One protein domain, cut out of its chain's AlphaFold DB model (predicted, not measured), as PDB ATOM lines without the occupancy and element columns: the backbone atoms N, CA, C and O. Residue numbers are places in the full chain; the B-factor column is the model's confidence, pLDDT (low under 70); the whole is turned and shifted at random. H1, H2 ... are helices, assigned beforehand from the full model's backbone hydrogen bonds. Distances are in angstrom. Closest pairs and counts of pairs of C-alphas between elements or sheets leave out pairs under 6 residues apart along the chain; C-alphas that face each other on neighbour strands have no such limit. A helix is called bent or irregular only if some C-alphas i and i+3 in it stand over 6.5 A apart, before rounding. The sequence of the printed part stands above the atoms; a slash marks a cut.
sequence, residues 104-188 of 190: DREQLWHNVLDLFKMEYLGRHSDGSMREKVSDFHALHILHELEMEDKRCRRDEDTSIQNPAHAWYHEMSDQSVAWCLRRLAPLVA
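This is residues 104 to 188 of the 190 residues of an uncharacterized protein of Valsa mali var. pyri (UniProt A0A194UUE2). Two helices, H1 and H5, pack side by side and run the same way, and the longest helix, H3, meets H5 about perpendicular with residues 137 to 141 and then passes near H1. The short helices H2 and H4 lie far from the middle, H2 close to residues near the beginning of H3 and H4 close to both H1 and H3, each reached through a loop of ten residues. The printed part has 85 residues with five named helices, in the order H1, H2, H3, H4, H5, and no named strand; the class is all helix. The whole is compact, with a radius of gyration of the C-alphas of 12.1 A and spans of 32 by 30 by 18 A.

H1 is residues 104 to 117 and begins at C-alpha 104, at (18.337, 66.908, 111.680); it is 20.0 A long from first to last C-alpha. H2 is residues 128 to 131, 5.3 A long. H3 is residues 136 to 155, 29.0 A long, beginning at C-alpha 136, at (27.270, 84.807, 120.883). H4 is residues 166 to 170, 6.1 A long. H5 is residues 173 to 187, 19.9 A long, and ends at C-alpha 187, at (12.885, 79.755, 115.917). H5 is irregular, but only just: C-alphas 182 and 185 are 7.0 A apart, and its line is a rough one.

H1 and H5 touch, and their closest C-alphas, those of Leu 108 and Leu 180, are 5.8 A apart. They run the same way at a steep tilt of 36 degrees, only just past shallow. H1 and H3 are near each other, with 5 pairs of C-alphas within 10 A. H1 and H4 are close but not clearly touching, the closest C-alphas being those of Trp 109 and Tyr 168, 7.8 A apart. H2 and H3 are also close but not clearly touching, at 7.1 A between the C-alphas of Arg 130 and Leu 139. H2 is apart from H1, H4 and H5. H3 touches H5 with residues 137 to 141 alone, and H5 touches H3 with residues 179 to 183 alone. The closest C-alphas, of Ala 138 and Arg 182, are 5.5 A apart, and the lines of H3 and H5 are about perpendicular, at 75 degrees. H3 and H4 are close but not clearly touching, at 7.6 A between the C-alphas of Glu 148 and Trp 167. H4 and H5 are apart. Each O i to N i+4 pair is within hydrogen-bond range in H1 and H4, against 15 of 16 in H3 and 9 of 11 in H5, while H2 is too short for such a pair.

The two C-alphas farthest apart, those of Ser 134 and Glu 156, are 32.9 A apart. The printed part has no cut. The links H2 to H3 and H4 to H5 are tight, and H1 to H2 and H3 to H4 are short. The mean pLDDT of the printed part is 80.8; residue 124, residues 154 to 158, residues 163 to 166 and residues 168 to 169 are under 70.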
ATOM      1  N   ASP A 104      17.645  65.751 111.095       80.56
ATOM      2  CA  ASP A 104      18.337  66.908 111.680       80.56
ATOM      3  C   ASP A 104      18.701  67.936 110.615       80.56
ATOM      4  O   ASP A 104      18.588  69.151 110.785       80.56
ATOM      5  N   ARG A 105      19.123  67.417 109.472       80.69
ATOM      6  CA  ARG A 105      19.403  68.215 108.312       80.69
ATOM      7  C   ARG A 105      18.135  68.940 107.841       80.69
ATOM      8  O   ARG A 105      18.134  70.177 107.793       80.69
ATOM      9  N   GLU A 106      17.071  68.214 107.538       78.69
ATOM     10  CA  GLU A 106      15.804  68.826 107.115       78.69
ATOM     11  C   GLU A 106      15.336  69.907 108.107       78.69
ATOM     12  O   GLU A 106      14.976  71.019 107.716       78.69
ATOM     13  N   GLN A 107      15.463  69.631 109.407       82.69
ATOM     14  CA  GLN A 107      15.139  70.580 110.465       82.69
ATOM     15  C   GLN A 107      16.032  71.830 110.443       82.69
ATOM     16  O   GLN A 107      15.545  72.933 110.692       82.69
ATOM     17  N   LEU A 108      17.326  71.702 110.139       86.06
ATOM     18  CA  LEU A 108      18.222  72.854 110.045       86.06
ATOM     19  C   LEU A 108      17.814  73.759 108.886       86.06
ATOM     20  O   LEU A 108      17.792  74.977 109.046       86.06
ATOM     21  N   TRP A 109      17.449  73.180 107.744       85.56
ATOM     22  CA  TRP A 109      16.946  73.963 106.622       85.56
ATOM     23  C   TRP A 109      15.635  74.672 106.968       85.56
ATOM     24  O   TRP A 109      15.520  75.873 106.724       85.56
ATOM     25  N   HIS A 110      14.692  73.992 107.628       82.44
ATOM     26  CA  HIS A 110      13.478  74.636 108.141       82.44
ATOM     27  C   HIS A 110      13.791  75.803 109.085       82.44
ATOM     28  O   HIS A 110      13.238  76.889 108.910       82.44
ATOM     29  N   ASN A 111      14.737  75.632 110.014       88.44
ATOM     30  CA  ASN A 111      15.171  76.714 110.895       88.44
ATOM     31  C   ASN A 111      15.725  77.900 110.092       88.44
ATOM     32  O   ASN A 111      15.419  79.045 110.408       88.44
ATOM     33  N   VAL A 112      16.505  77.654 109.032       87.50
ATOM     34  CA  VAL A 112      16.990  78.726 108.150       87.50
ATOM     35  C   VAL A 112      15.827  79.457 107.483       87.50
ATOM     36  O   VAL A 112      15.806  80.686 107.514       87.50
ATOM     37  N   LEU A 113      14.824  78.753 106.950       85.38
ATOM     38  CA  LEU A 113      13.632  79.402 106.385       85.38
ATOM     39  C   LEU A 113      12.903  80.280 107.414       85.38
ATOM     40  O   LEU A 113      12.507  81.405 107.092       85.38
ATOM     41  N   ASP A 114      12.767  79.799 108.650       87.44
ATOM     42  CA  ASP A 114      12.147  80.558 109.736       87.44
ATOM     43  C   ASP A 114      12.954  81.807 110.103       87.44
ATOM     44  O   ASP A 114      12.366  82.871 110.293       87.44
ATOM     45  N   LEU A 115      14.287  81.734 110.103       89.62
ATOM     46  CA  LEU A 115      15.156  82.889 110.342       89.62
ATOM     47  C   LEU A 115      14.995  83.986 109.279       89.62
ATOM     48  O   LEU A 115      15.023  85.168 109.622       89.62
ATOM     49  N   PHE A 116      14.783  83.632 108.006       87.19
ATOM     50  CA  PHE A 116      14.443  84.619 106.968       87.19
ATOM     51  C   PHE A 116      13.092  85.275 107.236       87.19
ATOM     52  O   PHE A 116      12.943  86.488 107.110       87.19
ATOM     53  N   LYS A 117      12.096  84.479 107.621       84.81
ATOM     54  CA  LYS A 117      10.746  84.977 107.883       84.81
ATOM     55  C   LYS A 117      10.650  85.834 109.143       84.81
ATOM     56  O   LYS A 117       9.851  86.760 109.191       84.81
ATOM     57  N   MET A 118      11.431  85.503 110.162       86.00
ATOM     58  CA  MET A 118      11.572  86.283 111.389       86.00
ATOM     59  C   MET A 118      12.542  87.460 111.222       86.00
ATOM     60  O   MET A 118      12.874  88.104 112.210       86.00
ATOM     61  N   GLU A 119      13.007  87.725 109.997       87.06
ATOM     62  CA  GLU A 119      13.864  88.862 109.649       87.06
ATOM     63  C   GLU A 119      15.219  88.863 110.379       87.06
ATOM     64  O   GLU A 119      15.891  89.890 110.471       87.06
ATOM     65  N   TYR A 120      15.682  87.696 110.839       86.38
ATOM     66  CA  TYR A 120      17.074  87.507 111.252       86.38
ATOM     67  C   TYR A 120      18.015  87.448 110.041       86.38
ATOM     68  O   TYR A 120      19.188  87.797 110.165       86.38
ATOM     69  N   LEU A 121      17.537  87.001 108.875       86.06
ATOM     70  CA  LEU A 121      18.305  86.876 107.631       86.06
ATOM     71  C   LEU A 121      17.564  87.540 106.455       86.06
ATOM     72  O   LEU A 121      16.349  87.724 106.493       86.06
ATOM     73  N   GLY A 122      18.291  87.849 105.376       79.38
ATOM     74  CA  GLY A 122      17.724  88.298 104.101       79.38
ATOM     75  C   GLY A 122      17.849  89.795 103.809       79.38
ATOM     76  O   GLY A 122      18.222  90.600 104.653       79.38
ATOM     77  N   ARG A 123      17.530  90.177 102.561       70.19
ATOM     78  CA  ARG A 123      17.770  91.530 102.000       70.19
ATOM     79  C   ARG A 123      16.966  92.641 102.682       70.19
ATOM     80  O   ARG A 123      17.328  93.802 102.548       70.19
ATOM     81  N   HIS A 124      15.870  92.271 103.336       68.00
ATOM     82  CA  HIS A 124      14.963  93.184 104.027       68.00
ATOM     83  C   HIS A 124      15.163  93.178 105.546       68.00
ATOM     84  O   HIS A 124      14.477  93.923 106.233       68.00
ATOM     85  N   SER A 125      16.094  92.367 106.067       75.12
ATOM     86  CA  SER A 125      16.473  92.426 107.476       75.12
ATOM     87  C   SER A 125      17.222  93.732 107.735       75.12
ATOM     88  O   SER A 125      18.237  94.009 107.096       75.12
ATOM     89  N   ASP A 126      16.726  94.530 108.675       74.25
ATOM     90  CA  ASP A 126      17.382  95.752 109.154       74.25
ATOM     91  C   ASP A 126      18.386  95.478 110.291       74.25
ATOM     92  O   ASP A 126      19.003  96.401 110.819       74.25
ATOM     93  N   GLY A 127      18.562  94.205 110.668       74.62
ATOM     94  CA  GLY A 127      19.445  93.765 111.749       74.62
ATOM     95  C   GLY A 127      18.841  93.858 113.154       74.62
ATOM     96  O   GLY A 127      19.405  93.274 114.081       74.62
ATOM     97  N   SER A 128      17.673  94.483 113.328       80.56
ATOM     98  CA  SER A 128      17.064  94.744 114.645       80.56
ATOM     99  C   SER A 128      16.735  93.474 115.438       80.56
ATOM    100  O   SER A 128      16.802  93.450 116.669       80.56
ATOM    101  N   MET A 129      16.407  92.376 114.753       83.00
ATOM    102  CA  MET A 129      16.136  91.090 115.401       83.00
ATOM    103  C   MET A 129      17.411  90.457 115.964       83.00
ATOM    104  O   MET A 129      17.367  89.823 117.016       83.00
ATOM    105  N   ARG A 130      18.571  90.695 115.336       82.19
ATOM    106  CA  ARG A 130      19.861  90.185 115.822       82.19
ATOM    107  C   ARG A 130      20.344  90.909 117.069       82.19
ATOM    108  O   ARG A 130      20.960  90.276 117.916       82.19
ATOM    109  N   GLU A 131      20.017  92.189 117.227       82.94
ATOM    110  CA  GLU A 131      20.358  92.957 118.436       82.94
ATOM    111  C   GLU A 131      19.721  92.375 119.707       82.94
ATOM    112  O   GLU A 131      20.226  92.571 120.811       82.94
ATOM    113  N   LYS A 132      18.627  91.619 119.557       83.62
ATOM    114  CA  LYS A 132      17.923  90.950 120.659       83.62
ATOM    115  C   LYS A 132      18.532  89.593 121.026       83.62
ATOM    116  O   LYS A 132      18.105  88.986 122.008       83.62
ATOM    117  N   VAL A 133      19.511  89.102 120.263       87.25
ATOM    118  CA  VAL A 133      20.158  87.807 120.495       87.25
ATOM    119  C   VAL A 133      21.349  87.989 121.429       87.25
ATOM    120  O   VAL A 133      22.327  88.647 121.092       87.25
ATOM    121  N   SER A 134      21.285  87.364 122.604       85.50
ATOM    122  CA  SER A 134      22.361  87.403 123.602       85.50
ATOM    123  C   SER A 134      23.348  86.232 123.506       85.50
ATOM    124  O   SER A 134      24.447  86.326 124.051       85.50
ATOM    125  N   ASP A 135      23.003  85.136 122.813       89.25
ATOM    126  CA  ASP A 135      23.930  84.016 122.588       89.25
ATOM    127  C   ASP A 135      24.907  84.351 121.450       89.25
ATOM    128  O   ASP A 135      24.545  84.394 120.272       89.25
ATOM    129  N   PHE A 136      26.177  84.536 121.815       87.25
ATOM    130  CA  PHE A 136      27.270  84.807 120.883       87.25
ATOM    131  C   PHE A 136      27.421  83.732 119.794       87.25
ATOM    132  O   PHE A 136      27.716  84.053 118.645       87.25
ATOM    133  N   HIS A 137      27.185  82.458 120.117       88.12
ATOM    134  CA  HIS A 137      27.295  81.377 119.136       88.12
ATOM    135  C   HIS A 137      26.154  81.423 118.123       88.12
ATOM    136  O   HIS A 137      26.374  81.173 116.942       88.12
ATOM    137  N   ALA A 138      24.946  81.782 118.564       88.44
ATOM    138  CA  ALA A 138      23.820  81.973 117.659       88.44
ATOM    139  C   ALA A 138      24.074  83.159 116.714       88.44
ATOM    140  O   ALA A 138      23.855  83.035 115.513       88.44
ATOM    141  N   LEU A 139      24.622  84.270 117.224       87.75
ATOM    142  CA  LEU A 139      25.049  85.403 116.394       87.75
ATOM    143  C   LEU A 139      26.107  85.011 115.358       87.75
ATOM    144  O   LEU A 139      26.025  85.449 114.211       87.75
ATOM    145  N   HIS A 140      27.072  84.173 115.740       87.88
ATOM    146  CA  HIS A 140      28.094  83.683 114.818       87.88
ATOM    147  C   HIS A 140      27.487  82.848 113.681       87.88
ATOM    148  O   HIS A 140      27.759  83.128 112.518       87.88
ATOM    149  N   ILE A 141      26.580  81.915 113.996       89.25
ATOM    150  CA  ILE A 141      25.867  81.115 112.983       89.25
ATOM    151  C   ILE A 141      25.043  82.014 112.049       89.25
ATOM    152  O   ILE A 141      25.062  81.837 110.833       89.25
ATOM    153  N   LEU A 142      24.323  83.000 112.598       90.44
ATOM    154  CA  LEU A 142      23.546  83.952 111.794       90.44
ATOM    155  C   LEU A 142      24.433  84.759 110.844       90.44
ATOM    156  O   LEU A 142      24.031  85.036 109.715       90.44
ATOM    157  N   HIS A 143      25.630  85.136 111.296       88.25
ATOM    158  CA  HIS A 143      26.601  85.824 110.459       88.25
ATOM    159  C   HIS A 143      27.105  84.926 109.323       88.25
ATOM    160  O   HIS A 143      27.094  85.363 108.176       88.25
ATOM    161  N   GLU A 144      27.490  83.680 109.610       88.00
ATOM    162  CA  GLU A 144      27.944  82.726 108.587       88.00
ATOM    163  C   GLU A 144      26.872  82.484 107.516       88.00
ATOM    164  O   GLU A 144      27.154  82.606 106.325       88.00
ATOM    165  N   LEU A 145      25.620  82.252 107.927       89.12
ATOM    166  CA  LEU A 145      24.494  82.077 107.005       89.12
ATOM    167  C   LEU A 145      24.237  83.327 106.151       89.12
ATOM    168  O   LEU A 145      23.927  83.222 104.968       89.12
ATOM    169  N   GLU A 146      24.370  84.526 106.721       88.56
ATOM    170  CA  GLU A 146      24.213  85.768 105.960       88.56
ATOM    171  C   GLU A 146      25.335  85.971 104.935       88.56
ATOM    172  O   GLU A 146      25.090  86.459 103.828       88.56
ATOM    173  N   MET A 147      26.571  85.636 105.303       86.62
ATOM    174  CA  MET A 147      27.710  85.732 104.394       86.62
ATOM    175  C   MET A 147      27.567  84.750 103.235       86.62
ATOM    176  O   MET A 147      27.811  85.139 102.091       86.62
ATOM    177  N   GLU A 148      27.093  83.537 103.514       84.50
ATOM    178  CA  GLU A 148      26.791  82.548 102.486       84.50
ATOM    179  C   GLU A 148      25.653  83.031 101.572       84.50
ATOM    180  O   GLU A 148      25.848  83.115 100.366       84.50
ATOM    181  N   ASP A 149      24.528  83.518 102.114       83.69
ATOM    182  CA  ASP A 149      23.427  84.107 101.321       83.69
ATOM    183  C   ASP A 149      23.888  85.241 100.397       83.69
ATOM    184  O   ASP A 149      23.463  85.336  99.243       83.69
ATOM    185  N   LYS A 150      24.790  86.103 100.877       83.50
ATOM    186  CA  LYS A 150      25.384  87.169 100.061       83.50
ATOM    187  C   LYS A 150      26.270  86.624  98.943       83.50
ATOM    188  O   LYS A 150      26.317  87.254  97.885       83.50
ATOM    189  N   ARG A 151      26.969  85.510  99.170       77.50
ATOM    190  CA  ARG A 151      27.821  84.843  98.179       77.50
ATOM    191  C   ARG A 151      26.979  84.178  97.089       77.50
ATOM    192  O   ARG A 151      27.188  84.491  95.920       77.50
ATOM    193  N   CYS A 152      25.960  83.398  97.457       71.00
ATOM    194  CA  CYS A 152      25.056  82.730  96.504       71.00
ATOM    195  C   CYS A 152      24.437  83.726  95.517       71.00
ATOM    196  O   CYS A 152      24.421  83.523  94.306       71.00
ATOM    197  N   ARG A 153      23.994  84.875  96.038       70.69
ATOM    198  CA  ARG A 153      23.356  85.936  95.246       70.69
ATOM    199  C   ARG A 153      24.303  86.686  94.315       70.69
ATOM    200  O   ARG A 153      23.821  87.467  93.498       70.69
ATOM    201  N   ARG A 154      25.619  86.564  94.503       68.56
ATOM    202  CA  ARG A 154      26.619  87.190  93.627       68.56
ATOM    203  C   ARG A 154      27.024  86.266  92.488       68.56
ATOM    204  O   ARG A 154      27.206  86.767  91.385       68.56
ATOM    205  N   ASP A 155      27.131  84.969  92.766       58.16
ATOM    206  CA  ASP A 155      27.823  84.036  91.876       58.16
ATOM    207  C   ASP A 155      26.891  83.020  91.190       58.16
ATOM    208  O   ASP A 155      27.223  82.547  90.107       58.16
ATOM    209  N   GLU A 156      25.725  82.696  91.766       55.22
ATOM    210  CA  GLU A 156      24.946  81.520  91.337       55.22
ATOM    211  C   GLU A 156      23.480  81.799  90.968       55.22
ATOM    212  O   GLU A 156      22.776  80.881  90.560       55.22
ATOM    213  N   ASP A 157      22.982  83.036  91.100       57.72
ATOM    214  CA  ASP A 157      21.543  83.363  90.965       57.72
ATOM    215  C   ASP A 157      20.629  82.492  91.872       57.72
ATOM    216  O   ASP A 157      19.413  82.391  91.687       57.72
ATOM    217  N   THR A 158      21.212  81.882  92.909       62.38
ATOM    218  CA  THR A 158      20.551  81.023  93.896       62.38
ATOM    219  C   THR A 158      20.545  81.683  95.283       62.38
ATOM    220  O   THR A 158      21.204  82.691  95.547       62.38
ATOM    221  N   SER A 159      19.730  81.143  96.191       72.62
ATOM    222  CA  SER A 159      19.599  81.583  97.588       72.62
ATOM    223  C   SER A 159      19.913  80.409  98.503       72.62
ATOM    224  O   SER A 159      19.566  79.279  98.165       72.62
ATOM    225  N   ILE A 160      20.460  80.662  99.698       79.88
ATOM    226  CA  ILE A 160      20.669  79.610 100.711       79.88
ATOM    227  C   ILE A 160      19.362  78.947 101.164       79.88
ATOM    228  O   ILE A 160      19.385  77.880 101.768       79.88
ATOM    229  N   GLN A 161      18.215  79.567 100.866       76.12
ATOM    230  CA  GLN A 161      16.889  78.981 101.065       76.12
ATOM    231  C   GLN A 161      16.614  77.819 100.100       76.12
ATOM    232  O   GLN A 161      15.702  77.032 100.346       76.12
ATOM    233  N   ASN A 162      17.372  77.708  99.004       71.62
ATOM    234  CA  ASN A 162      17.323  76.558  98.120       71.62
ATOM    235  C   ASN A 162      18.019  75.372  98.807       71.62
ATOM    236  O   ASN A 162      19.226  75.443  99.044       71.62
ATOM    237  N   PRO A 163      17.302  74.277  99.105       64.69
ATOM    238  CA  PRO A 163      17.904  73.111  99.743       64.69
ATOM    239  C   PRO A 163      18.926  72.394  98.843       64.69
ATOM    240  O   PRO A 163      19.672  71.566  99.344       64.69
ATOM    241  N   ALA A 164      18.990  72.731  97.547       63.19
ATOM    242  CA  ALA A 164      19.999  72.237  96.602       63.19
ATOM    243  C   ALA A 164      21.388  72.843  96.797       63.19
ATOM    244  O   ALA A 164      22.339  72.433  96.137       63.19
ATOM    245  N   HIS A 165      21.499  73.898  97.606       69.00
ATOM    246  CA  HIS A 165      22.733  74.655  97.689       69.00
ATOM    247  C   HIS A 165      23.827  73.874  98.432       69.00
ATOM    248  O   HIS A 165      23.589  73.302  99.494       69.00
ATOM    249  N   ALA A 166      25.061  73.913  97.922       67.62
ATOM    250  CA  ALA A 166      26.190  73.134  98.436       67.62
ATOM    251  C   ALA A 166      26.494  73.358  99.931       67.62
ATOM    252  O   ALA A 166      26.737  72.377 100.636       67.62
ATOM    253  N   TRP A 167      26.378  74.602 100.440       74.44
ATOM    254  CA  TRP A 167      26.532  74.955 101.874       74.44
ATOM    255  C   TRP A 167      25.856  73.942 102.803       74.44
ATOM    256  O   TRP A 167      26.385  73.535 103.839       74.44
ATOM    257  N   TYR A 168      24.679  73.500 102.379       69.38
ATOM    258  CA  TYR A 168      23.808  72.628 103.116       69.38
ATOM    259  C   TYR A 168      24.359  71.191 103.231       69.38
ATOM    260  O   TYR A 168      24.258  70.539 104.274       69.38
ATOM    261  N   HIS A 169      24.999  70.702 102.169       64.75
ATOM    262  CA  HIS A 169      25.557  69.353 102.054       64.75
ATOM    263  C   HIS A 169      27.000  69.235 102.566       64.75
ATOM    264  O   HIS A 169      27.448  68.138 102.928       64.75
ATOM    265  N   GLU A 170      27.719  70.357 102.595       74.00
ATOM    266  CA  GLU A 170      29.123  70.452 103.000       74.00
ATOM    267  C   GLU A 170      29.306  70.539 104.520       74.00
ATOM    268  O   GLU A 170      30.342  70.120 105.042       74.00
ATOM    269  N   MET A 171      28.294  71.008 105.261       77.94
ATOM    270  CA  MET A 171      28.338  70.990 106.726       77.94
ATOM    271  C   MET A 171      28.508  69.564 107.256       77.94
ATOM    272  O   MET A 171      27.905  68.633 106.728       77.94
ATOM    273  N   SER A 172      29.272  69.376 108.335       81.62
ATOM    274  CA  SER A 172      29.361  68.081 109.030       81.62
ATOM    275  C   SER A 172      28.098  67.798 109.859       81.62
ATOM    276  O   SER A 172      27.438  68.734 110.308       81.62
ATOM    277  N   ASP A 173      27.770  66.529 110.132       79.12
ATOM    278  CA  ASP A 173      26.599  66.184 110.968       79.12
ATOM    279  C   ASP A 173      26.718  66.750 112.395       79.12
ATOM    280  O   ASP A 173      25.732  67.189 112.988       79.12
ATOM    281  N   GLN A 174      27.941  66.829 112.933       82.44
ATOM    282  CA  GLN A 174      28.202  67.470 114.220       82.44
ATOM    283  C   GLN A 174      27.901  68.974 114.174       82.44
ATOM    284  O   GLN A 174      27.309  69.507 115.116       82.44
ATOM    285  N   SER A 175      28.272  69.646 113.080       84.19
ATOM    286  CA  SER A 175      27.956  71.058 112.849       84.19
ATOM    287  C   SER A 175      26.447  71.269 112.729       84.19
ATOM    288  O   SER A 175      25.919  72.177 113.362       84.19
ATOM    289  N   VAL A 176      25.734  70.392 112.011       84.69
ATOM    290  CA  VAL A 176      24.265  70.447 111.890       84.69
ATOM    291  C   VAL A 176      23.600  70.341 113.263       84.69
ATOM    292  O   VAL A 176      22.842  71.227 113.655       84.69
ATOM    293  N   ALA A 177      23.940  69.312 114.043       86.44
ATOM    294  CA  ALA A 177      23.388  69.111 115.383       86.44
ATOM    295  C   ALA A 177      23.736  70.256 116.353       86.44
ATOM    296  O   ALA A 177      23.017  70.521 117.324       86.44
ATOM    297  N   TRP A 178      24.869  70.925 116.141       88.00
ATOM    298  CA  TRP A 178      25.260  72.096 116.916       88.00
ATOM    299  C   TRP A 178      24.443  73.336 116.529       88.00
ATOM    300  O   TRP A 178      23.886  73.989 117.414       88.00
ATOM    301  N   CYS A 179      24.280  73.602 115.230       88.44
ATOM    302  CA  CYS A 179      23.457  74.698 114.723       88.44
ATOM    303  C   CYS A 179      21.993  74.557 115.142       88.44
ATOM    304  O   CYS A 179      21.414  75.518 115.641       88.44
ATOM    305  N   LEU A 180      21.413  73.357 115.044       89.50
ATOM    306  CA  LEU A 180      20.051  73.086 115.513       89.50
ATOM    307  C   LEU A 180      19.841  73.502 116.968       89.50
ATOM    308  O   LEU A 180      18.913  74.247 117.277       89.50
ATOM    309  N   ARG A 181      20.731  73.056 117.862       90.50
ATOM    310  CA  ARG A 181      20.636  73.351 119.297       90.50
ATOM    311  C   ARG A 181      20.741  74.843 119.595       90.50
ATOM    312  O   ARG A 181      20.065  75.324 120.498       90.50
ATOM    313  N   ARG A 182      21.592  75.563 118.863       90.75
ATOM    314  CA  ARG A 182      21.849  76.995 119.085       90.75
ATOM    315  C   ARG A 182      20.807  77.905 118.450       90.75
ATOM    316  O   ARG A 182      20.543  78.972 118.992       90.75
ATOM    317  N   LEU A 183      20.201  77.482 117.346       89.44
ATOM    318  CA  LEU A 183      19.152  78.240 116.666       89.44
ATOM    319  C   LEU A 183      17.759  77.973 117.242       89.44
ATOM    320  O   LEU A 183      16.902  78.844 117.132       89.44
ATOM    321  N   ALA A 184      17.532  76.824 117.892       88.31
ATOM    322  CA  ALA A 184      16.234  76.446 118.459       88.31
ATOM    323  C   ALA A 184      15.541  77.551 119.289       88.31
ATOM    324  O   ALA A 184      14.355  77.775 119.060       88.31
ATOM    325  N   PRO A 185      16.221  78.304 120.183       87.62
ATOM    326  CA  PRO A 185      15.574  79.374 120.950       87.62
ATOM    327  C   PRO A 185      15.092  80.555 120.098       87.62
ATOM    328  O   PRO A 185      14.204  81.287 120.524       87.62
ATOM    329  N   LEU A 186      15.683  80.762 118.918       86.31
ATOM    330  CA  LEU A 186      15.336  81.861 118.016       86.31
ATOM    331  C   LEU A 186      14.121  81.534 117.148       86.31
ATOM    332  O   LEU A 186      13.371  82.438 116.795       86.31
ATOM    333  N   VAL A 187      13.949  80.254 116.807       85.12
ATOM    334  CA  VAL A 187      12.885  79.755 115.917       85.12
ATOM    335  C   VAL A 187      11.733  79.084 116.671       85.12
ATOM    336  O   VAL A 187      10.732  78.707 116.062       85.12
ATOM    337  N   ALA A 188      11.840  78.941 117.995       76.88
ATOM    338  CA  ALA A 188      10.758  78.437 118.829       76.88
ATOM    339  C   ALA A 188       9.537  79.367 118.726       76.88
ATOM    340  O   ALA A 188       9.619  80.565 119.003       76.88
TER     341      ALA A 188